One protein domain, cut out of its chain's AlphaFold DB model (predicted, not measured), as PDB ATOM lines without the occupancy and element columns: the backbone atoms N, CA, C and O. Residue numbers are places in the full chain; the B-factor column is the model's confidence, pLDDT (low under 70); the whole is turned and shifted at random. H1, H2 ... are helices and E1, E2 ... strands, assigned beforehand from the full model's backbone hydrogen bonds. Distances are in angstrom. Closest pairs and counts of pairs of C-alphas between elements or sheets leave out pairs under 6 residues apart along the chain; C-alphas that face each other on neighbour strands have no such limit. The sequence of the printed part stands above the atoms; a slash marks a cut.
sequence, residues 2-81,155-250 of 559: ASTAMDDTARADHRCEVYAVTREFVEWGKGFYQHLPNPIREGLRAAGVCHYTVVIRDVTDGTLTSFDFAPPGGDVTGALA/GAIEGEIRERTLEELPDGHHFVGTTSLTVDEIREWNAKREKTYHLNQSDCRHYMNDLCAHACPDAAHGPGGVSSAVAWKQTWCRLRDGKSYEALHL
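Overview. This is residues 2 to 81 and 155 to 250 of the 559 residues of the protein "Predicted protein" of Micromonas pusilla (strain CCMP1545) (UniProt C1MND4). A strongly twisted sheet of five strands is covered on one face by helices H4, H5 and H6, while its other face is bare of named helices. H6 reaches past the sheet to a small cluster with H2 and H7 at one end of the long axis, and residues 2 to 10 of H1 stick out at the other. The printed part has 176 residues with seven named helices and five named strands, in the order H1 E1 H2 E2 E3 H3 E4 E5 H4 H5 H6 H7; the sheet runs E4 E3 E2 E1 E5, all antiparallel, and the class is mixed. It is compact, with a radius of gyration of the C-alphas of 17.4 A, but elongated, spanning 62 by 38 by 32 A.

Arrangement. In the sheet, edge strand E4, residues 160 to 166, neighbours E3, residues 64 to 70, with N 164 and O 66 2.9 A apart. E3 forms a hairpin with E2, residues 51 to 58, with N 54 to O 67 at 2.9 A. E2 neighbours E1, residues 16 to 23, with N 19 to O 55 at 2.8 A. E1 neighbours edge strand E5, residues 174 to 179, with N 18 to O 177 at 2.9 A. H4, residues 183 to 191, H5, residues 204 to 215, and H6, residues 225 to 240, on the same face, make two layers, helices over one face of a sheet. H5 is over E2 at a height over the sheet of 7.7 A; the C-alphas of Tyr 52 and Cys 204 are closest, 5.3 A. H6, the hub, touches H5 with residues 225 to 227 alone, closest C-alphas Asn 209 and Gly 225, 5.2 A. H6 touches H2, residues 38 to 46, closest C-alphas Ala 46 and Thr 235, 4.9 A. H6 and H7, residues 244 to 250, form a helical hairpin at a shallow tilt of 32 degrees. Every O i to N i+4 pair is within hydrogen-bond range in H2, H4, H5 and H6, but 2 of 3 in H7.

Along the chain. H1, residues 2 to 13, begins with C-alpha 2 at (138.738, 156.272, 148.971) and has 7 of 8 such pairs within range. E1 spans 21.5 A, E2 22.8 A and H6 23.0 A. H3, residues 78 to 81, touches no helix. H7 ends with C-alpha 250 at (179.777, 157.429, 190.015).

Size, cuts and confidence. The farthest C-alphas, Ala 2 and Tyr 245, are 64.3 A apart. Residues 82 to 154 are not printed; C-alphas 81 and 155 are 10.1 A apart. The links E1 to H2 and H4 to H5 are long. Mean pLDDT of the printed part is 81.2; residues 2 to 13 and 242 to 249 are among those under 70.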
ATOM      1  N   ALA A   2     138.039 157.436 149.541       44.16
ATOM      2  CA  ALA A   2     138.738 156.272 148.971       44.16
ATOM      3  C   ALA A   2     140.252 156.246 149.291       44.16
ATOM      4  O   ALA A   2     140.734 155.241 149.795       44.16
ATOM      5  N   SER A   3     140.981 157.353 149.075       50.03
ATOM      6  CA  SER A   3     142.428 157.425 149.368       50.03
ATOM      7  C   SER A   3     142.743 157.201 150.848       50.03
ATOM      8  O   SER A   3     143.527 156.324 151.175       50.03
ATOM      9  N   THR A   4     142.031 157.902 151.733       50.34
ATOM     10  CA  THR A   4     142.158 157.766 153.193       50.34
ATOM     11  C   THR A   4     142.020 156.317 153.672       50.34
ATOM     12  O   THR A   4     142.778 155.898 154.528       50.34
ATOM     13  N   ALA A   5     141.121 155.520 153.080       48.88
ATOM     14  CA  ALA A   5     140.957 154.113 153.459       48.88
ATOM     15  C   ALA A   5     142.117 153.203 152.989       48.88
ATOM     16  O   ALA A   5     142.364 152.165 153.605       48.88
ATOM     17  N   MET A   6     142.824 153.580 151.915       44.84
ATOM     18  CA  MET A   6     144.061 152.914 151.482       44.84
ATOM     19  C   MET A   6     145.266 153.342 152.328       44.84
ATOM     20  O   MET A   6     146.057 152.482 152.711       44.84
ATOM     21  N   ASP A   7     145.371 154.628 152.682       54.53
ATOM     22  CA  ASP A   7     146.378 155.106 153.638       54.53
ATOM     23  C   ASP A   7     146.217 154.390 154.990       54.53
ATOM     24  O   ASP A   7     147.180 153.828 155.503       54.53
ATOM     25  N   ASP A   8     144.992 154.311 155.527       51.69
ATOM     26  CA  ASP A   8     144.696 153.642 156.804       51.69
ATOM     27  C   ASP A   8     145.032 152.136 156.797       51.69
ATOM     28  O   ASP A   8     145.384 151.586 157.842       51.69
ATOM     29  N   THR A   9     144.969 151.452 155.643       52.00
ATOM     30  CA  THR A   9     145.372 150.034 155.542       52.00
ATOM     31  C   THR A   9     146.879 149.855 155.376       52.00
ATOM     32  O   THR A   9     147.444 148.993 156.042       52.00
ATOM     33  N   ALA A  10     147.562 150.689 154.585       54.75
ATOM     34  CA  ALA A  10     149.029 150.675 154.522       54.75
ATOM     35  C   ALA A  10     149.666 151.047 155.878       54.75
ATOM     36  O   ALA A  10     150.664 150.464 156.302       54.75
ATOM     37  N   ARG A  11     149.034 151.979 156.602       56.28
ATOM     38  CA  ARG A  11     149.415 152.424 157.946       56.28
ATOM     39  C   ARG A  11     149.198 151.364 159.034       56.28
ATOM     40  O   ARG A  11     149.813 151.462 160.092       56.28
ATOM     41  N   ALA A  12     148.350 150.360 158.802       55.69
ATOM     42  CA  ALA A  12     148.066 149.316 159.790       55.69
ATOM     43  C   ALA A  12     149.229 148.322 159.976       55.69
ATOM     44  O   ALA A  12     149.448 147.846 161.091       55.69
ATOM     45  N   ASP A  13     149.987 148.034 158.910       65.50
ATOM     46  CA  ASP A  13     151.143 147.126 158.965       65.50
ATOM     47  C   ASP A  13     152.461 147.841 159.315       65.50
ATOM     48  O   ASP A  13     153.333 147.234 159.948       65.50
ATOM     49  N   HIS A  14     152.599 149.131 158.970       74.62
ATOM     50  CA  HIS A  14     153.804 149.919 159.249       74.62
ATOM     51  C   HIS A  14     154.041 150.056 160.760       74.62
ATOM     52  O   HIS A  14     153.291 150.708 161.489       74.62
ATOM     53  N   ARG A  15     155.132 149.449 161.242       88.69
ATOM     54  CA  ARG A  15     155.550 149.512 162.646       88.69
ATOM     55  C   ARG A  15     157.044 149.770 162.750       88.69
ATOM     56  O   ARG A  15     157.830 149.139 162.052       88.69
ATOM     57  N   CYS A  16     157.421 150.648 163.671       93.00
ATOM     58  CA  CYS A  16     158.811 150.904 164.023       93.00
ATOM     59  C   CYS A  16     159.098 150.483 165.471       93.00
ATOM     60  O   CYS A  16     158.263 150.650 166.361       93.00
ATOM     61  N   GLU A  17     160.301 149.981 165.729       95.06
ATOM     62  CA  GLU A  17     160.852 149.771 167.068       95.06
ATOM     63  C   GLU A  17     161.628 151.026 167.497       95.06
ATOM     64  O   GLU A  17     162.493 151.519 166.771       95.06
ATOM     65  N   VAL A  18     161.333 151.548 168.690       96.19
ATOM     66  CA  VAL A  18     161.982 152.743 169.239       96.19
ATOM     67  C   VAL A  18     163.010 152.328 170.285       96.19
ATOM     68  O   VAL A  18     162.694 151.671 171.279       96.19
ATOM     69  N   TYR A  19     164.252 152.754 170.083       95.88
ATOM     70  CA  TYR A  19     165.386 152.500 170.961       95.88
ATOM     71  C   TYR A  19     165.978 153.805 171.482       95.88
ATOM     72  O   TYR A  19     166.146 154.779 170.755       95.88
ATOM     73  N   ALA A  20     166.381 153.809 172.746       94.69
ATOM     74  CA  ALA A  20     167.140 154.890 173.348       94.69
ATOM     75  C   ALA A  20     168.595 154.464 173.570       94.69
ATOM     76  O   ALA A  20     168.879 153.423 174.167       94.69
ATOM     77  N   VAL A  21     169.522 155.283 173.083       92.69
ATOM     78  CA  VAL A  21     170.966 155.039 173.068       92.69
ATOM     79  C   VAL A  21     171.675 156.175 173.806       92.69
ATOM     80  O   VAL A  21     171.296 157.340 173.693       92.69
ATOM     81  N   THR A  22     172.739 155.854 174.545       91.00
ATOM     82  CA  THR A  22     173.714 156.866 174.982       91.00
ATOM     83  C   THR A  22     175.022 156.664 174.236       91.00
ATOM     84  O   THR A  22     175.494 155.532 174.128       91.00
ATOM     85  N   ARG A  23     175.642 157.745 173.766       87.00
ATOM     86  CA  ARG A  23     176.985 157.731 173.168       87.00
ATOM     87  C   ARG A  23     177.946 158.588 173.984       87.00
ATOM     88  O   ARG A  23     177.533 159.482 174.722       87.00
ATOM     89  N   GLU A  24     179.237 158.296 173.877       83.81
ATOM     90  CA  GLU A  24     180.263 159.173 174.444       83.81
ATOM     91  C   GLU A  24     180.198 160.570 173.812       83.81
ATOM     92  O   GLU A  24     179.770 160.733 172.665       83.81
ATOM     93  N   PHE A  25     180.604 161.584 174.579       81.25
ATOM     94  CA  PHE A  25     180.743 162.928 174.042       81.25
ATOM     95  C   PHE A  25     181.984 163.001 173.155       81.25
ATOM     96  O   PHE A  25     183.100 162.796 173.628       81.25
ATOM     97  N   VAL A  26     181.800 163.346 171.886       71.62
ATOM     98  CA  VAL A  26     182.909 163.530 170.948       71.62
ATOM     99  C   VAL A  26     183.559 164.890 171.203       71.62
ATOM    100  O   VAL A  26     184.774 164.982 171.336       71.62
ATOM    101  N   GLU A  27     182.764 165.951 171.352       65.25
ATOM    102  CA  GLU A  27     183.278 167.332 171.295       65.25
ATOM    103  C   GLU A  27     183.121 168.125 172.607       65.25
ATOM    104  O   GLU A  27     183.437 169.319 172.664       65.25
ATOM    105  N   TRP A  28     182.681 167.477 173.697       66.06
ATOM    106  CA  TRP A  28     182.472 168.163 174.979       66.06
ATOM    107  C   TRP A  28     183.753 168.838 175.487       66.06
ATOM    108  O   TRP A  28     184.801 168.210 175.655       66.06
ATOM    109  N   GLY A  29     183.648 170.147 175.734       58.50
ATOM    110  CA  GLY A  29     184.742 170.954 176.269       58.50
ATOM    111  C   GLY A  29     185.903 171.152 175.291       58.50
ATOM    112  O   GLY A  29     187.046 171.190 175.735       58.50
ATOM    113  N   LYS A  30     185.627 171.262 173.979       62.38
ATOM    114  CA  LYS A  30     186.643 171.318 172.902       62.38
ATOM    115  C   LYS A  30     187.534 170.063 172.873       62.38
ATOM    116  O   LYS A  30     188.754 170.162 172.817       62.38
ATOM    117  N   GLY A  31     186.921 168.885 172.981       64.25
ATOM    118  CA  GLY A  31     187.637 167.604 172.980       64.25
ATOM    119  C   GLY A  31     188.287 167.216 174.315       64.25
ATOM    120  O   GLY A  31     188.820 166.114 174.412       64.25
ATOM    121  N   PHE A  32     188.184 168.038 175.373       72.62
ATOM    122  CA  PHE A  32     188.677 167.694 176.718       72.62
ATOM    123  C   PHE A  32     188.228 166.299 177.180       72.62
ATOM    124  O   PHE A  32     189.021 165.566 177.765       72.62
ATOM    125  N   TYR A  33     186.984 165.910 176.879       73.88
ATOM    126  CA  TYR A  33     186.487 164.577 177.214       73.88
ATOM    127  C   TYR A  33     187.288 163.453 176.543       73.88
ATOM    128  O   TYR A  33     187.601 162.478 177.217       73.88
ATOM    129  N   GLN A  34     187.684 163.590 175.269       75.94
ATOM    130  CA  GLN A  34     188.479 162.573 174.559       75.94
ATOM    131  C   GLN A  34     189.864 162.363 175.186       75.94
ATOM    132  O   GLN A  34     190.389 161.252 175.159       75.94
ATOM    133  N   HIS A  35     190.441 163.411 175.783       78.50
ATOM    134  CA  HIS A  35     191.714 163.331 176.504       78.50
ATOM    135  C   HIS A  35     191.606 162.626 177.871       78.50
ATOM    136  O   HIS A  35     192.630 162.377 178.508       78.50
ATOM    137  N   LEU A  36     190.398 162.280 178.335       79.00
ATOM    138  CA  LEU A  36     190.219 161.474 179.540       79.00
ATOM    139  C   LEU A  36     190.493 159.983 179.244       79.00
ATOM    140  O   LEU A  36     189.967 159.441 178.264       79.00
ATOM    141  N   PRO A  37     191.246 159.279 180.115       81.44
ATOM    142  CA  PRO A  37     191.423 157.831 180.034       81.44
ATOM    143  C   PRO A  37     190.093 157.081 179.917       81.44
ATOM    144  O   PRO A  37     189.117 157.435 180.583       81.44
ATOM    145  N   ASN A  38     190.070 156.005 179.125       80.69
ATOM    146  CA  ASN A  38     188.849 155.251 178.813       80.69
ATOM    147  C   ASN A  38     188.008 154.867 180.053       80.69
ATOM    148  O   ASN A  38     186.803 155.092 179.996       80.69
ATOM    149  N   PRO A  39     188.571 154.415 181.200       78.25
ATOM    150  CA  PRO A  39     187.774 154.130 182.401       78.25
ATOM    151  C   PRO A  39     187.008 155.347 182.952       78.25
ATOM    152  O   PRO A  39     185.910 155.205 183.487       78.25
ATOM    153  N   ILE A  40     187.549 156.559 182.785       78.62
ATOM    154  CA  ILE A  40     186.897 157.804 183.214       78.62
ATOM    155  C   ILE A  40     185.783 158.189 182.231       78.62
ATOM    156  O   ILE A  40     184.699 158.566 182.677       78.62
ATOM    157  N   ARG A  41     185.992 158.033 180.914       80.44
ATOM    158  CA  ARG A  41     184.927 158.219 179.906       80.44
ATOM    159  C   ARG A  41     183.788 157.214 180.093       80.44
ATOM    160  O   ARG A  41     182.636 157.617 180.244       80.44
ATOM    161  N   GLU A  42     184.121 155.929 180.223       78.69
ATOM    162  CA  GLU A  42     183.207 154.842 180.596       78.69
ATOM    163  C   GLU A  42     182.381 155.185 181.845       78.69
ATOM    164  O   GLU A  42     181.154 155.024 181.858       78.69
ATOM    165  N   GLY A  43     183.058 155.644 182.903       77.12
ATOM    166  CA  GLY A  43     182.433 156.009 184.165       77.12
ATOM    167  C   GLY A  43     181.476 157.189 184.013       77.12
ATOM    168  O   GLY A  43     180.325 157.108 184.438       77.12
ATOM    169  N   LEU A  44     181.904 158.254 183.330       79.94
ATOM    170  CA  LEU A  44     181.067 159.415 183.030       79.94
ATOM    171  C   LEU A  44     179.840 159.031 182.183       79.94
ATOM    172  O   LEU A  44     178.727 159.422 182.540       79.94
ATOM    173  N   ARG A  45     179.992 158.180 181.154       82.00
ATOM    174  CA  ARG A  45     178.864 157.660 180.355       82.00
ATOM    175  C   ARG A  45     177.869 156.877 181.217       82.00
ATOM    176  O   ARG A  45     176.673 157.138 181.127       82.00
ATOM    177  N   ALA A  46     178.334 155.994 182.107       79.12
ATOM    178  CA  ALA A  46     177.458 155.267 183.041       79.12
ATOM    179  C   ALA A  46     176.871 156.133 184.170       79.12
ATOM    180  O   ALA A  46     175.840 155.774 184.738       79.12
ATOM    181  N   ALA A  47     177.483 157.276 184.485       77.00
ATOM    182  CA  ALA A  47     176.887 158.298 185.338       77.00
ATOM    183  C   ALA A  47     175.852 159.164 184.591       77.00
ATOM    184  O   ALA A  47     175.207 160.001 185.209       77.00
ATOM    185  N   GLY A  48     175.650 158.973 183.283       80.25
ATOM    186  CA  GLY A  48     174.731 159.777 182.475       80.25
ATOM    187  C   GLY A  48     175.310 161.105 181.972       80.25
ATOM    188  O   GLY A  48     174.548 161.930 181.468       80.25
ATOM    189  N   VAL A  49     176.629 161.309 182.095       83.75
ATOM    190  CA  VAL A  49     177.400 162.386 181.451       83.75
ATOM    191  C   VAL A  49     177.832 161.886 180.069       83.75
ATOM    192  O   VAL A  49     178.961 161.448 179.849       83.75
ATOM    193  N   CYS A  50     176.860 161.878 179.163       86.75
ATOM    194  CA  CYS A  50     176.927 161.338 177.810       86.75
ATOM    195  C   CYS A  50     175.900 162.044 176.914       86.75
ATOM    196  O   CYS A  50     175.024 162.755 177.413       86.75
ATOM    197  N   HIS A  51     176.004 161.851 175.598       90.31
ATOM    198  CA  HIS A  51     174.983 162.317 174.665       90.31
ATOM    199  C   HIS A  51     173.865 161.275 174.541       90.31
ATOM    200  O   HIS A  51     174.128 160.073 174.643       90.31
ATOM    201  N   TYR A  52     172.632 161.731 174.327       92.81
ATOM    202  CA  TYR A  52     171.431 160.894 174.280       92.81
ATOM    203  C   TYR A  52     170.826 160.956 172.874       92.81
ATOM    204  O   TYR A  52     170.521 162.037 172.378       92.81
ATOM    205  N   THR A  53     170.656 159.791 172.254       94.19
ATOM    206  CA  THR A  53     170.221 159.612 170.861       94.19
ATOM    207  C   THR A  53     169.049 158.635 170.840       94.19
ATOM    208  O   THR A  53     169.102 157.595 171.499       94.19
ATOM    209  N   VAL A  54     167.988 158.944 170.099       96.50
ATOM    210  CA  VAL A  54     166.912 157.986 169.808       96.50
ATOM    211  C   VAL A  54     167.242 157.305 168.484       96.50
ATOM    212  O   VAL A  54     167.679 157.965 167.548       96.50
ATOM    213  N   VAL A  55     167.071 155.991 168.401       96.81
ATOM    214  CA  VAL A  55     167.202 155.217 167.162       96.81
ATOM    215  C   VAL A  55     165.863 154.560 166.885       96.81
ATOM    216  O   VAL A  55     165.266 153.959 167.774       96.81
ATOM    217  N   ILE A  56     165.390 154.703 165.660       96.25
ATOM    218  CA  ILE A  56     164.106 154.204 165.192       96.25
ATOM    219  C   ILE A  56     164.414 153.191 164.105       96.25
ATOM    220  O   ILE A  56     165.104 153.512 163.137       96.25
ATOM    221  N   ARG A  57     163.956 151.961 164.309       95.44
ATOM    222  CA  ARG A  57     164.108 150.869 163.357       95.44
ATOM    223  C   ARG A  57     162.765 150.617 162.703       95.44
ATOM    224  O   ARG A  57     161.829 150.252 163.407       95.44
ATOM    225  N   ASP A  58     162.665 150.794 161.397       93.06
ATOM    226  CA  ASP A  58     161.498 150.304 160.669       93.06
ATOM    227  C   ASP A  58     161.577 148.766 160.607       93.06
ATOM    228  O   ASP A  58     162.631 148.183 160.341       93.06
ATOM    229  N   VAL A  59     160.481 148.089 160.953       89.31
ATOM    230  CA  VAL A  59     160.402 146.618 160.978       89.31
ATOM    231  C   VAL A  59     160.239 146.047 159.561       89.31
ATOM    232  O   VAL A  59     160.509 144.866 159.341       89.31
ATOM    233  N   THR A  60     159.816 146.877 158.607       86.12
ATOM    234  CA  THR A  60     159.419 146.489 157.246       86.12
ATOM    235  C   THR A  60     160.623 146.284 156.327       86.12
ATOM    236  O   THR A  60     160.668 145.304 155.586       86.12
ATOM    237  N   ASP A  61     161.611 147.181 156.394       86.44
ATOM    238  CA  ASP A  61     162.863 147.122 155.623       86.44
ATOM    239  C   ASP A  61     164.112 146.880 156.501       86.44
ATOM    240  O   ASP A  61     165.158 146.471 155.997       86.44
ATOM    241  N   GLY A  62     163.999 147.077 157.820       88.06
ATOM    242  CA  GLY A  62     165.090 146.974 158.787       88.06
ATOM    243  C   GLY A  62     165.904 148.258 158.986       88.06
ATOM    244  O   GLY A  62     166.838 148.233 159.794       88.06
ATOM    245  N   THR A  63     165.579 149.356 158.293       93.06
ATOM    246  CA  THR A  63     166.359 150.602 158.279       93.06
ATOM    247  C   THR A  63     166.402 151.252 159.658       93.06
ATOM    248  O   THR A  63     165.379 151.455 160.314       93.06
ATOM    249  N   LEU A  64     167.607 151.632 160.084       95.75
ATOM    250  CA  LEU A  64     167.868 152.317 161.346       95.75
ATOM    251  C   LEU A  64     168.089 153.814 161.104       95.75
ATOM    252  O   LEU A  64     169.132 154.215 160.591       95.75
ATOM    253  N   THR A  65     167.149 154.652 161.536       96.06
ATOM    254  CA  THR A  65     167.291 156.117 161.517       96.06
ATOM    255  C   THR A  65     167.498 156.638 162.934       96.06
ATOM    256  O   THR A  65     166.697 156.385 163.832       96.06
ATOM    257  N   SER A  66     168.590 157.367 163.159       95.31
ATOM    258  CA  SER A  66     168.946 157.937 164.459       95.31
ATOM    259  C   SER A  66     168.751 159.449 164.508       95.31
ATOM    260  O   SER A  66     169.069 160.154 163.552       95.31
ATOM    261  N   PHE A  67     168.246 159.928 165.644       95.75
ATOM    262  CA  PHE A  67     167.935 161.322 165.930       95.75
ATOM    263  C   PHE A  67     168.612 161.767 167.235       95.75
ATOM    264  O   PHE A  67     168.397 161.157 168.289       95.75
ATOM    265  N   ASP A  68     169.406 162.841 167.201       92.94
ATOM    266  CA  ASP A  68     169.914 163.500 168.415       92.94
ATOM    267  C   ASP A  68     169.770 165.030 168.385       92.94
ATOM    268  O   ASP A  68     169.502 165.613 167.335       92.94
ATOM    269  N   PHE A  69     169.835 165.676 169.557       92.69
ATOM    270  CA  PHE A  69     169.647 167.127 169.696       92.69
ATOM    271  C   PHE A  69     170.798 167.770 170.463       92.69
ATOM    272  O   PHE A  69     171.044 167.484 171.643       92.69
ATOM    273  N   ALA A  70     171.499 168.665 169.779       88.56
ATOM    274  CA  ALA A  70     172.813 169.153 170.163       88.56
ATOM    275  C   ALA A  70     173.023 170.594 169.663       88.56
ATOM    276  O   ALA A  70     172.314 171.023 168.762       88.56
ATOM    277  N   PRO A  71     173.983 171.367 170.192       84.62
ATOM    278  CA  PRO A  71     174.360 172.639 169.579       84.62
ATOM    279  C   PRO A  71     175.066 172.426 168.225       84.62
ATOM    280  O   PRO A  71     175.689 171.380 168.035       84.62
ATOM    281  N   PRO A  72     175.041 173.395 167.292       78.62
ATOM    282  CA  PRO A  72     175.788 173.300 166.041       78.62
ATOM    283  C   PRO A  72     177.293 173.176 166.323       78.62
ATOM    284  O   PRO A  72     177.831 173.861 167.196       78.62
ATOM    285  N   GLY A  73     177.975 172.287 165.595       68.62
ATOM    286  CA  GLY A  73     179.409 172.039 165.790       68.62
ATOM    287  C   GLY A  73     179.756 171.460 167.170       68.62
ATOM    288  O   GLY A  73     180.632 171.988 167.855       68.62
ATOM    289  N   GLY A  74     179.029 170.420 167.598       71.81
ATOM    290  CA  GLY A  74     179.456 169.537 168.688       71.81
ATOM    291  C   GLY A  74     178.346 169.050 169.614       71.81
ATOM    292  O   GLY A  74     177.160 169.177 169.324       71.81
ATOM    293  N   ASP A  75     178.731 168.447 170.743       65.69
ATOM    294  CA  ASP A  75     177.773 167.890 171.712       65.69
ATOM    295  C   ASP A  75     177.440 168.858 172.857       65.69
ATOM    296  O   ASP A  75     176.277 168.990 173.232       65.69
ATOM    297  N   VAL A  76     178.464 169.519 173.419       61.06
ATOM    298  CA  VAL A  76     178.365 170.635 174.380       61.06
ATOM    299  C   VAL A  76     179.660 171.459 174.291       61.06
ATOM    300  O   VAL A  76     180.701 171.069 174.827       61.06
ATOM    301  N   THR A  77     179.622 172.616 173.635       43.66
ATOM    302  CA  THR A  77     180.806 173.471 173.432       43.66
ATOM    303  C   THR A  77     180.816 174.708 174.346       43.66
ATOM    304  O   THR A  77     179.823 175.074 174.980       43.66
ATOM    305  N   GLY A  78     181.987 175.345 174.459       51.88
ATOM    306  CA  GLY A  78     182.142 176.680 175.049       51.88
ATOM    307  C   GLY A  78     181.620 176.855 176.485       51.88
ATOM    308  O   GLY A  78     181.854 176.031 177.371       51.88
ATOM    309  N   ALA A  79     180.941 177.982 176.723       39.06
ATOM    310  CA  ALA A  79     180.527 178.436 178.053       39.06
ATOM    311  C   ALA A  79     179.539 177.493 178.767       39.06
ATOM    312  O   ALA A  79     179.491 177.492 179.997       39.06
ATOM    313  N   LEU A  80     178.805 176.651 178.031       43.66
ATOM    314  CA  LEU A  80     177.862 175.681 178.601       43.66
ATOM    315  C   LEU A  80     178.584 174.545 179.340       43.66
ATOM    316  O   LEU A  80     178.186 174.178 180.445       43.66
ATOM    317  N   ALA A  81     179.719 174.073 178.812       45.00
ATOM    318  CA  ALA A  81     180.625 173.188 179.552       45.00
ATOM    319  C   ALA A  81     181.238 173.884 180.791       45.00
ATOM    320  O   ALA A  81     181.605 173.231 181.768       45.00
ATOM    321  N   GLY A 155     173.609 181.638 177.985       59.06
ATOM    322  CA  GLY A 155     173.455 180.174 177.887       59.06
ATOM    323  C   GLY A 155     172.256 179.652 177.089       59.06
ATOM    324  O   GLY A 155     171.930 178.473 177.223       59.06
ATOM    325  N   ALA A 156     171.589 180.495 176.299       70.19
ATOM    326  CA  ALA A 156     170.906 180.033 175.090       70.19
ATOM    327  C   ALA A 156     171.942 179.945 173.965       70.19
ATOM    328  O   ALA A 156     172.769 180.852 173.846       70.19
ATOM    329  N   ILE A 157     171.877 178.906 173.141       82.44
ATOM    330  CA  ILE A 157     172.424 178.911 171.778       82.44
ATOM    331  C   ILE A 157     171.422 178.230 170.848       82.44
ATOM    332  O   ILE A 157     170.523 177.526 171.311       82.44
ATOM    333  N   GLU A 158     171.562 178.445 169.545       86.06
ATOM    334  CA  GLU A 158     170.848 177.637 168.559       86.06
ATOM    335  C   GLU A 158     171.223 176.153 168.719       86.06
ATOM    336  O   GLU A 158     172.306 175.810 169.200       86.06
ATOM    337  N   GLY A 159     170.292 175.278 168.363       87.81
ATOM    338  CA  GLY A 159     170.396 173.836 168.462       87.81
ATOM    339  C   GLY A 159     169.945 173.162 167.172       87.81
ATOM    340  O   GLY A 159     169.107 173.650 166.418       87.81
ATOM    341  N   GLU A 160     170.512 171.999 166.936       91.25
ATOM    342  CA  GLU A 160     170.389 171.199 165.736       91.25
ATOM    343  C   GLU A 160     169.771 169.856 166.130       91.25
ATOM    344  O   GLU A 160     170.289 169.163 167.008       91.25
ATOM    345  N   ILE A 161     168.654 169.490 165.493       92.75
ATOM    346  CA  ILE A 161     168.174 168.105 165.502       92.75
ATOM    347  C   ILE A 161     168.873 167.419 164.334       92.75
ATOM    348  O   ILE A 161     168.646 167.789 163.182       92.75
ATOM    349  N   ARG A 162     169.745 166.460 164.638       92.44
ATOM    350  CA  ARG A 162     170.540 165.725 163.653       92.44
ATOM    351  C   ARG A 162     169.872 164.409 163.331       92.44
ATOM    352  O   ARG A 162     169.524 163.670 164.246       92.44
ATOM    353  N   GLU A 163     169.783 164.095 162.047       94.62
ATOM    354  CA  GLU A 163     169.345 162.793 161.554       94.62
ATOM    355  C   GLU A 163     170.531 162.049 160.927       94.62
ATOM    356  O   GLU A 163     171.332 162.651 160.207       94.62
ATOM    357  N   ARG A 164     170.673 160.748 161.209       93.38
ATOM    358  CA  ARG A 164     171.664 159.866 160.568       93.38
ATOM    359  C   ARG A 164     171.119 158.452 160.416       93.38
ATOM    360  O   ARG A 164     170.735 157.842 161.417       93.38
ATOM    361  N   THR A 165     171.168 157.900 159.209       94.00
ATOM    362  CA  THR A 165     171.008 156.455 158.986       94.00
ATOM    363  C   THR A 165     172.170 155.697 159.638       94.00
ATOM    364  O   THR A 165     173.299 156.195 159.658       94.00
ATOM    365  N   LEU A 166     171.903 154.513 160.185       92.38
ATOM    366  CA  LEU A 166     172.887 153.605 160.774       92.38
ATOM    367  C   LEU A 166     172.837 152.245 160.066       92.38
ATOM    368  O   LEU A 166     171.776 151.811 159.630       92.38
ATOM    369  N   GLU A 167     173.977 151.560 160.003       91.44
ATOM    370  CA  GLU A 167     174.071 150.187 159.482       91.44
ATOM    371  C   GLU A 167     173.681 149.149 160.551       91.44
ATOM    372  O   GLU A 167     173.013 148.163 160.252       91.44
ATOM    373  N   GLU A 168     174.039 149.397 161.818       91.88
ATOM    374  CA  GLU A 168     173.772 148.507 162.956       91.88
ATOM    375  C   GLU A 168     173.257 149.277 164.189       91.88
ATOM    376  O   GLU A 168     173.510 150.473 164.366       91.88
ATOM    377  N   LEU A 169     172.518 148.584 165.064       90.75
ATOM    378  CA  LEU A 169     171.915 149.167 166.268       90.75
ATOM    379  C   LEU A 169     172.973 149.326 167.386       90.75
ATOM    380  O   LEU A 169     173.490 148.314 167.861       90.75
ATOM    381  N   PRO A 170     173.274 150.547 167.878       88.06
ATOM    382  CA  PRO A 170     174.447 150.772 168.726       88.06
ATOM    383  C   PRO A 170     174.478 150.035 170.074       88.06
ATOM    384  O   PRO A 170     173.457 149.778 170.723       88.06
ATOM    385  N   ASP A 171     175.702 149.800 170.551       82.44
ATOM    386  CA  ASP A 171     175.996 149.136 171.820       82.44
ATOM    387  C   ASP A 171     175.418 149.857 173.049       82.44
ATOM    388  O   ASP A 171     175.669 151.043 173.308       82.44
ATOM    389  N   GLY A 172     174.707 149.091 173.879       80.50
ATOM    390  CA  GLY A 172     174.066 149.587 175.097       80.50
ATOM    391  C   GLY A 172     172.720 150.282 174.869       80.50
ATOM    392  O   GLY A 172     172.281 151.031 175.749       80.50
ATOM    393  N   HIS A 173     172.075 150.033 173.723       89.38
ATOM    394  CA  HIS A 173     170.703 150.446 173.435       89.38
ATOM    395  C   HIS A 173     169.684 149.940 174.474       89.38
ATOM    396  O   HIS A 173     169.881 148.967 175.215       89.38
ATOM    397  N   HIS A 174     168.543 150.615 174.517       91.06
ATOM    398  CA  HIS A 174     167.418 150.303 175.381       91.06
ATOM    399  C   HIS A 174     166.141 150.359 174.550       91.06
ATOM    400  O   HIS A 174     165.735 151.440 174.139       91.06
ATOM    401  N   PHE A 175     165.516 149.209 174.298       93.75
ATOM    402  CA  PHE A 175     164.194 149.160 173.677       93.75
ATOM    403  C   PHE A 175     163.179 149.902 174.556       93.75
ATOM    404  O   PHE A 175     163.074 149.611 175.748       93.75
ATOM    405  N   VAL A 176     162.493 150.884 173.974       93.81
ATOM    406  CA  VAL A 176     161.513 151.757 174.636       93.81
ATOM    407  C   VAL A 176     160.100 151.220 174.418       93.81
ATOM    408  O   VAL A 176     159.315 151.147 175.360       93.81
ATOM    409  N   GLY A 177     159.802 150.812 173.183       93.69
ATOM    410  CA  GLY A 177     158.505 150.313 172.743       93.69
ATOM    411  C   GLY A 177     158.429 150.249 171.217       93.69
ATOM    412  O   GLY A 177     159.416 150.495 170.523       93.69
ATOM    413  N   THR A 178     157.247 149.936 170.694       93.44
ATOM    414  CA  THR A 178     156.921 150.071 169.266       93.44
ATOM    415  C   THR A 178     156.086 151.323 169.014       93.44
ATOM    416  O   THR A 178     155.370 151.779 169.905       93.44
ATOM    417  N   THR A 179     156.124 151.838 167.788       93.00
ATOM    418  CA  THR A 179     155.267 152.929 167.311       93.00
ATOM    419  C   THR A 179     154.689 152.615 165.929       93.00
ATOM    420  O   THR A 179     155.261 151.818 165.184       93.00
ATOM    421  N   SER A 180     153.563 153.244 165.594       91.38
ATOM    422  CA  SER A 180     152.987 153.310 164.241       91.38
ATOM    423  C   SER A 180     153.233 154.669 163.566       91.38
ATOM    424  O   SER A 180     152.611 154.980 162.548       91.38
ATOM    425  N   LEU A 181     154.112 155.503 164.141       90.75
ATOM    426  CA  LEU A 181     154.639 156.684 163.462       90.75
ATOM    427  C   LEU A 181     155.692 156.279 162.427       90.75
ATOM    428  O   LEU A 181     156.561 155.448 162.708       90.75
ATOM    429  N   THR A 182     155.649 156.918 161.261       91.88
ATOM    430  CA  THR A 182     156.705 156.786 160.249       91.88
ATOM    431  C   THR A 182     157.899 157.692 160.576       91.88
ATOM    432  O   THR A 182     157.802 158.640 161.364       91.88
ATOM    433  N   VAL A 183     159.044 157.443 159.931       92.00
ATOM    434  CA  VAL A 183     160.221 158.327 160.040       92.00
ATOM    435  C   VAL A 183     159.888 159.754 159.572       92.00
ATOM    436  O   VAL A 183     160.355 160.717 160.179       92.00
ATOM    437  N   ASP A 184     159.031 159.912 158.558       92.75
ATOM    438  CA  ASP A 184     158.618 161.222 158.037       92.75
ATOM    439  C   ASP A 184     157.689 161.994 158.979       92.75
ATOM    440  O   ASP A 184     157.839 163.208 159.125       92.75
ATOM    441  N   GLU A 185     156.788 161.323 159.697       93.56
ATOM    442  CA  GLU A 185     155.974 161.976 160.734       93.56
ATOM    443  C   GLU A 185     156.844 162.484 161.892       93.56
ATOM    444  O   GLU A 185     156.613 163.562 162.441       93.56
ATOM    445  N   ILE A 186     157.911 161.752 162.215       94.19
ATOM    446  CA  ILE A 186     158.893 162.155 163.225       94.19
ATOM    447  C   ILE A 186     159.803 163.284 162.712       94.19
ATOM    448  O   ILE A 186     160.128 164.191 163.484       94.19
ATOM    449  N   ARG A 187     160.141 163.327 161.414       95.06
ATOM    450  CA  ARG A 187     160.748 164.511 160.769       95.06
ATOM    451  C   ARG A 187     159.820 165.728 160.852       95.06
ATOM    452  O   ARG A 187     160.283 166.812 161.206       95.06
ATOM    453  N   GLU A 188     158.522 165.564 160.603       95.50
ATOM    454  CA  GLU A 188     157.536 166.651 160.684       95.50
ATOM    455  C   GLU A 188     157.350 167.161 162.128       95.50
ATOM    456  O   GLU A 188     157.294 168.370 162.364       95.50
ATOM    457  N   TRP A 189     157.332 166.263 163.119       94.88
ATOM    458  CA  TRP A 189     157.344 166.623 164.540       94.88
ATOM    459  C   TRP A 189     158.623 167.377 164.924       94.88
ATOM    460  O   TRP A 189     158.553 168.442 165.539       94.88
ATOM    461  N   ASN A 190     159.791 166.884 164.499       94.88
ATOM    462  CA  ASN A 190     161.084 167.539 164.710       94.88
ATOM    463  C   ASN A 190     161.137 168.943 164.080       94.88
ATOM    464  O   ASN A 190     161.689 169.865 164.682       94.88
ATOM    465  N   ALA A 191     160.534 169.137 162.903       92.88
ATOM    466  CA  ALA A 191     160.470 170.433 162.227       92.88
ATOM    467  C   ALA A 191     159.652 171.485 163.004       92.88
ATOM    468  O   ALA A 191     159.959 172.673 162.918       92.88
ATOM    469  N   LYS A 192     158.653 171.055 163.790       91.94
ATOM    470  CA  LYS A 192     157.771 171.918 164.601       91.94
ATOM    471  C   LYS A 192     158.359 172.306 165.967       91.94
ATOM    472  O   LYS A 192     157.757 173.119 166.670       91.94
ATOM    473  N   ARG A 193     159.492 171.728 166.386       89.88
ATOM    474  CA  ARG A 193     160.085 171.980 167.713       89.88
ATOM    475  C   ARG A 193     160.820 173.315 167.795       89.88
ATOM    476  O   ARG A 193     161.497 173.728 166.856       89.88
ATOM    477  N   GLU A 194     160.792 173.922 168.982       86.88
ATOM    478  CA  GLU A 194     161.743 174.977 169.333       86.88
ATOM    479  C   GLU A 194     163.171 174.407 169.329       86.88
ATOM    480  O   GLU A 194     163.456 173.392 169.970       86.88
ATOM    481  N   LYS A 195     164.069 175.075 168.599       88.88
ATOM    482  CA  LYS A 195     165.468 174.667 168.417       88.88
ATOM    483  C   LYS A 195     166.444 175.371 169.370       88.88
ATOM    484  O   LYS A 195     167.649 175.267 169.193       88.88
ATOM    485  N   THR A 196     165.962 176.059 170.402       87.06
ATOM    486  CA  THR A 196     166.815 176.710 171.410       87.06
ATOM    487  C   THR A 196     167.450 175.665 172.330       87.06
ATOM    488  O   THR A 196     166.755 174.992 173.097       87.06
ATOM    489  N   TYR A 197     168.777 175.530 172.295       84.31
ATOM    490  CA  TYR A 197     169.520 174.623 173.167       84.31
ATOM    491  C   TYR A 197     169.878 175.300 174.499       84.31
ATOM    492  O   TYR A 197     170.589 176.310 174.541       84.31
ATOM    493  N   HIS A 198     169.455 174.688 175.606       83.31
ATOM    494  CA  HIS A 198     169.798 175.091 176.968       83.31
ATOM    495  C   HIS A 198     170.219 173.883 177.811       83.31
ATOM    496  O   HIS A 198     169.411 173.013 178.146       83.31
ATOM    497  N   LEU A 199     171.473 173.868 178.269       77.94
ATOM    498  CA  LEU A 199     171.989 172.776 179.098       77.94
ATOM    499  C   LEU A 199     171.207 172.649 180.425       77.94
ATOM    500  O   LEU A 199     171.185 173.567 181.250       77.94
ATOM    501  N   ASN A 200     170.636 171.467 180.670       73.19
ATOM    502  CA  ASN A 200     169.709 171.134 181.762       73.19
ATOM    503  C   ASN A 200     168.320 171.810 181.699       73.19
ATOM    504  O   ASN A 200     167.690 171.936 182.752       73.19
ATOM    505  N   GLN A 201     167.850 172.260 180.527       75.12
ATOM    506  CA  GLN A 201     166.475 172.767 180.334       75.12
ATOM    507  C   GLN A 201     165.868 172.308 178.994       75.12
ATOM    508  O   GLN A 201     164.760 171.787 178.973       75.12
ATOM    509  N   SER A 202     166.621 172.440 177.900       76.50
ATOM    510  CA  SER A 202     166.310 171.917 176.564       76.50
ATOM    511  C   SER A 202     167.600 171.342 175.963       76.50
ATOM    512  O   SER A 202     168.349 172.005 175.251       76.50
ATOM    513  N   ASP A 203     167.903 170.095 176.326       86.19
ATOM    514  CA  ASP A 203     169.075 169.350 175.845       86.19
ATOM    515  C   ASP A 203     168.692 167.931 175.396       86.19
ATOM    516  O   ASP A 203     167.537 167.524 175.534       86.19
ATOM    517  N   CYS A 204     169.658 167.163 174.883       91.00
ATOM    518  CA  CYS A 204     169.470 165.788 174.397       91.00
ATOM    519  C   CYS A 204     168.665 164.856 175.331       91.00
ATOM    520  O   CYS A 204     167.954 163.981 174.841       91.00
ATOM    521  N   ARG A 205     168.703 165.042 176.662       90.75
ATOM    522  CA  ARG A 205     167.910 164.233 177.614       90.75
ATOM    523  C   ARG A 205     166.425 164.588 177.573       90.75
ATOM    524  O   ARG A 205     165.579 163.705 177.678       90.75
ATOM    525  N   HIS A 206     166.130 165.878 177.428       91.06
ATOM    526  CA  HIS A 206     164.772 166.401 177.298       91.06
ATOM    527  C   HIS A 206     164.215 166.030 175.920       91.06
ATOM    528  O   HIS A 206     163.144 165.446 175.839       91.06
ATOM    529  N   TYR A 207     165.004 166.224 174.859       94.06
ATOM    530  CA  TYR A 207     164.658 165.790 173.505       94.06
ATOM    531  C   TYR A 207     164.335 164.288 173.420       94.06
ATOM    532  O   TYR A 207     163.286 163.922 172.898       94.06
ATOM    533  N   MET A 208     165.183 163.421 173.992       94.44
ATOM    534  CA  MET A 208     164.914 161.980 174.077       94.44
ATOM    535  C   MET A 208     163.614 161.684 174.831       94.44
ATOM    536  O   MET A 208     162.829 160.856 174.379       94.44
ATOM    537  N   ASN A 209     163.384 162.330 175.978       94.31
ATOM    538  CA  ASN A 209     162.163 162.116 176.751       94.31
ATOM    539  C   ASN A 209     160.913 162.506 175.949       94.31
ATOM    540  O   ASN A 209     159.963 161.730 175.917       94.31
ATOM    541  N   ASP A 210     160.938 163.661 175.284       94.31
ATOM    542  CA  ASP A 210     159.823 164.166 174.484       94.31
ATOM    543  C   ASP A 210     159.550 163.280 173.257       94.31
ATOM    544  O   ASP A 210     158.397 162.957 172.983       94.31
ATOM    545  N   LEU A 211     160.595 162.870 172.524       95.06
ATOM    546  CA  LEU A 211     160.456 162.041 171.321       95.06
ATOM    547  C   LEU A 211     159.967 160.634 171.674       95.06
ATOM    548  O   LEU A 211     159.061 160.117 171.025       95.06
ATOM    549  N   CYS A 212     160.501 160.026 172.737       94.56
ATOM    550  CA  CYS A 212     160.005 158.738 173.211       94.56
ATOM    551  C   CYS A 212     158.559 158.826 173.727       94.56
ATOM    552  O   CYS A 212     157.784 157.916 173.456       94.56
ATOM    553  N   ALA A 213     158.171 159.912 174.405       93.19
ATOM    554  CA  ALA A 213     156.788 160.120 174.841       93.19
ATOM    555  C   ALA A 213     155.824 160.407 173.673       93.19
ATOM    556  O   ALA A 213     154.649 160.060 173.756       93.19
ATOM    557  N   HIS A 214     156.304 161.016 172.584       93.81
ATOM    558  CA  HIS A 214     155.516 161.217 171.368       93.81
ATOM    559  C   HIS A 214     155.332 159.917 170.573       93.81
ATOM    560  O   HIS A 214     154.214 159.614 170.162       93.81
ATOM    561  N   ALA A 215     156.407 159.149 170.370       93.06
ATOM    562  CA  ALA A 215     156.376 157.926 169.572       93.06
ATOM    563  C   ALA A 215     155.761 156.732 170.322       93.06
ATOM    564  O   ALA A 215     155.040 155.938 169.720       93.06
ATOM    565  N   CYS A 216     156.015 156.603 171.626       92.69
ATOM    566  CA  CYS A 216     155.538 155.500 172.460       92.69
ATOM    567  C   CYS A 216     154.809 156.036 173.713       92.69
ATOM    568  O   CYS A 216     155.319 155.880 174.824       92.69
ATOM    569  N   PRO A 217     153.621 156.659 173.574       87.81
ATOM    570  CA  PRO A 217     152.898 157.263 174.700       87.81
ATOM    571  C   PRO A 217     152.501 156.250 175.791       87.81
ATOM    572  O   PRO A 217     152.469 156.603 176.968       87.81
ATOM    573  N   ASP A 218     152.262 154.988 175.421       84.75
ATOM    574  CA  ASP A 218     151.941 153.898 176.354       84.75
ATOM    575  C   ASP A 218     153.168 153.336 177.099       84.75
ATOM    576  O   ASP A 218     153.033 152.519 178.017       84.75
ATOM    577  N   ALA A 219     154.388 153.742 176.725       82.50
ATOM    578  CA  ALA A 219     155.603 153.238 177.350       82.50
ATOM    579  C   ALA A 219     155.781 153.854 178.749       82.50
ATOM    580  O   ALA A 219     156.144 155.016 178.927       82.50
ATOM    581  N   ALA A 220     155.516 153.047 179.779       72.19
ATOM    582  CA  ALA A 220     155.545 153.492 181.167       72.19
ATOM    583  C   ALA A 220     156.950 153.966 181.588       72.19
ATOM    584  O   ALA A 220     157.890 153.177 181.744       72.19
ATOM    585  N   HIS A 221     157.096 155.271 181.815       75.50
ATOM    586  CA  HIS A 221     158.359 155.896 182.201       75.50
ATOM    587  C   HIS A 221     158.222 156.657 183.523       75.50
ATOM    588  O   HIS A 221     157.256 157.376 183.761       75.50
ATOM    589  N   GLY A 222     159.205 156.486 184.412       74.44
ATOM    590  CA  GLY A 222     159.214 157.159 185.714       74.44
ATOM    591  C   GLY A 222     159.478 158.672 185.615       74.44
ATOM    592  O   GLY A 222     159.767 159.171 184.528       74.44
ATOM    593  N   PRO A 223     159.499 159.412 186.747       71.12
ATOM    594  CA  PRO A 223     159.538 160.889 186.787       71.12
ATOM    595  C   PRO A 223     160.745 161.614 186.149       71.12
ATOM    596  O   PRO A 223     160.907 162.812 186.350       71.12
ATOM    597  N   GLY A 224     161.635 160.907 185.446       77.19
ATOM    598  CA  GLY A 224     162.744 161.473 184.669       77.19
ATOM    599  C   GLY A 224     162.773 161.015 183.209       77.19
ATOM    600  O   GLY A 224     163.784 161.228 182.542       77.19
ATOM    601  N   GLY A 225     161.710 160.355 182.738       88.50
ATOM    602  CA  GLY A 225     161.597 159.805 181.390       88.50
ATOM    603  C   GLY A 225     162.621 158.714 181.061       88.50
ATOM    604  O   GLY A 225     163.299 158.160 181.938       88.50
ATOM    605  N   VAL A 226     162.733 158.422 179.765       90.62
ATOM    606  CA  VAL A 226     163.641 157.412 179.207       90.62
ATOM    607  C   VAL A 226     165.098 157.721 179.529       90.62
ATOM    608  O   VAL A 226     165.813 156.844 180.006       90.62
ATOM    609  N   SER A 227     165.538 158.971 179.367       90.12
ATOM    610  CA  SER A 227     166.930 159.371 179.633       90.12
ATOM    611  C   SER A 227     167.372 159.069 181.075       90.12
ATOM    612  O   SER A 227     168.513 158.659 181.316       90.12
ATOM    613  N   SER A 228     166.464 159.176 182.054       87.44
ATOM    614  CA  SER A 228     166.734 158.736 183.424       87.44
ATOM    615  C   SER A 228     166.843 157.208 183.519       87.44
ATOM    616  O   SER A 228     167.839 156.701 184.048       87.44
ATOM    617  N   ALA A 229     165.877 156.467 182.967       88.25
ATOM    618  CA  ALA A 229     165.838 155.003 183.013       88.25
ATOM    619  C   ALA A 229     167.053 154.341 182.330       88.25
ATOM    620  O   ALA A 229     167.679 153.451 182.912       88.25
ATOM    621  N   VAL A 230     167.435 154.807 181.137       88.94
ATOM    622  CA  VAL A 230     168.561 154.279 180.346       88.94
ATOM    623  C   VAL A 230     169.882 154.445 181.086       88.94
ATOM    624  O   VAL A 230     170.590 153.462 181.313       88.94
ATOM    625  N   ALA A 231     170.207 155.663 181.521       86.94
ATOM    626  CA  ALA A 231     171.475 155.902 182.199       86.94
ATOM    627  C   ALA A 231     171.520 155.242 183.593       86.94
ATOM    628  O   ALA A 231     172.582 154.771 183.987       86.94
ATOM    629  N   TRP A 232     170.390 155.080 184.302       86.44
ATOM    630  CA  TRP A 232     170.360 154.254 185.520       86.44
ATOM    631  C   TRP A 232     170.573 152.761 185.239       86.44
ATOM    632  O   TRP A 232     171.326 152.129 185.975       86.44
ATOM    633  N   LYS A 233     169.998 152.194 184.166       86.12
ATOM    634  CA  LYS A 233     170.300 150.815 183.725       86.12
ATOM    635  C   LYS A 233     171.809 150.641 183.502       86.12
ATOM    636  O   LYS A 233     172.385 149.678 183.994       86.12
ATOM    637  N   GLN A 234     172.460 151.612 182.855       83.25
ATOM    638  CA  GLN A 234     173.913 151.610 182.639       83.25
ATOM    639  C   GLN A 234     174.721 151.735 183.950       83.25
ATOM    640  O   GLN A 234     175.717 151.026 184.108       83.25
ATOM    641  N   THR A 235     174.281 152.547 184.925       83.56
ATOM    642  CA  THR A 235     174.896 152.590 186.270       83.56
ATOM    643  C   THR A 235     174.783 151.240 186.991       83.56
ATOM    644  O   THR A 235     175.770 150.748 187.539       83.56
ATOM    645  N   TRP A 236     173.598 150.615 186.981       83.69
ATOM    646  CA  TRP A 236     173.353 149.347 187.679       83.69
ATOM    647  C   TRP A 236     174.076 148.158 187.039       83.69
ATOM    648  O   TRP A 236     174.551 147.292 187.771       83.69
ATOM    649  N   CYS A 237     174.235 148.133 185.709       82.19
ATOM    650  CA  CYS A 237     175.102 147.162 185.038       82.19
ATOM    651  C   CYS A 237     176.544 147.269 185.559       82.19
ATOM    652  O   CYS A 237     177.025 146.315 186.164       82.19
ATOM    653  N   ARG A 238     177.195 148.446 185.485       76.31
ATOM    654  CA  ARG A 238     178.576 148.605 186.001       76.31
ATOM    655  C   ARG A 238     178.733 148.237 187.485       76.31
ATOM    656  O   ARG A 238     179.775 147.709 187.860       76.31
ATOM    657  N   LEU A 239     177.716 148.470 188.320       77.44
ATOM    658  CA  LEU A 239     177.722 148.042 189.728       77.44
ATOM    659  C   LEU A 239     177.676 146.517 189.900       77.44
ATOM    660  O   LEU A 239     178.363 145.985 190.771       77.44
ATOM    661  N   ARG A 240     176.876 145.822 189.085       80.75
ATOM    662  CA  ARG A 240     176.760 144.357 189.095       80.75
ATOM    663  C   ARG A 240     177.999 143.684 188.506       80.75
ATOM    664  O   ARG A 240     178.445 142.666 189.025       80.75
ATOM    665  N   ASP A 241     178.574 144.270 187.462       77.94
ATOM    666  CA  ASP A 241     179.656 143.691 186.663       77.94
ATOM    667  C   ASP A 241     181.049 143.893 187.329       77.94
ATOM    668  O   ASP A 241     182.071 144.073 186.670       77.94
ATOM    669  N   GLY A 242     181.103 143.900 188.668       62.19
ATOM    670  CA  GLY A 242     182.330 143.915 189.480       62.19
ATOM    671  C   GLY A 242     183.048 145.266 189.629       62.19
ATOM    672  O   GLY A 242     183.843 145.423 190.556       62.19
ATOM    673  N   LYS A 243     182.739 146.276 188.804       65.56
ATOM    674  CA  LYS A 243     183.309 147.643 188.863       65.56
ATOM    675  C   LYS A 243     182.720 148.498 190.008       65.56
ATOM    676  O   LYS A 243     182.533 149.708 189.887       65.56
ATOM    677  N   SER A 244     182.414 147.875 191.148       60.38
ATOM    678  CA  SER A 244     181.683 148.490 192.263       60.38
ATOM    679  C   SER A 244     182.451 149.614 192.965       60.38
ATOM    680  O   SER A 244     181.834 150.581 193.405       60.38
ATOM    681  N   TYR A 245     183.784 149.534 193.018       63.03
ATOM    682  CA  TYR A 245     184.644 150.587 193.567       63.03
ATOM    683  C   TYR A 245     184.635 151.851 192.693       63.03
ATOM    684  O   TYR A 245     184.475 152.947 193.222       63.03
ATOM    685  N   GLU A 246     184.712 151.711 191.362       64.38
ATOM    686  CA  GLU A 246     184.536 152.833 190.426       64.38
ATOM    687  C   GLU A 246     183.134 153.432 190.604       64.38
ATOM    688  O   GLU A 246     182.964 154.633 190.825       64.38
ATOM    689  N   ALA A 247     182.111 152.574 190.574       60.97
ATOM    690  CA  ALA A 247     180.725 153.003 190.559       60.97
ATOM    691  C   ALA A 247     180.224 153.612 191.882       60.97
ATOM    692  O   ALA A 247     179.293 154.418 191.853       60.97
ATOM    693  N   LEU A 248     180.875 153.339 193.021       64.94
ATOM    694  CA  LEU A 248     180.612 154.042 194.282       64.94
ATOM    695  C   LEU A 248     180.871 155.556 194.157       64.94
ATOM    696  O   LEU A 248     180.130 156.360 194.718       64.94
ATOM    697  N   HIS A 249     181.877 155.948 193.367       68.56
ATOM    698  CA  HIS A 249     182.167 157.350 193.045       68.56
ATOM    699  C   HIS A 249     181.272 157.902 191.923       68.56
ATOM    700  O   HIS A 249     181.029 159.108 191.870       68.56
ATOM    701  N   LEU A 250     180.731 157.037 191.057       70.69
ATOM    702  CA  LEU A 250     179.777 157.429 190.015       70.69
ATOM    703  C   LEU A 250     178.365 157.674 190.560       70.69
ATOM    704  O   LEU A 250     177.650 158.489 189.987       70.69
TER     705      LEU A 250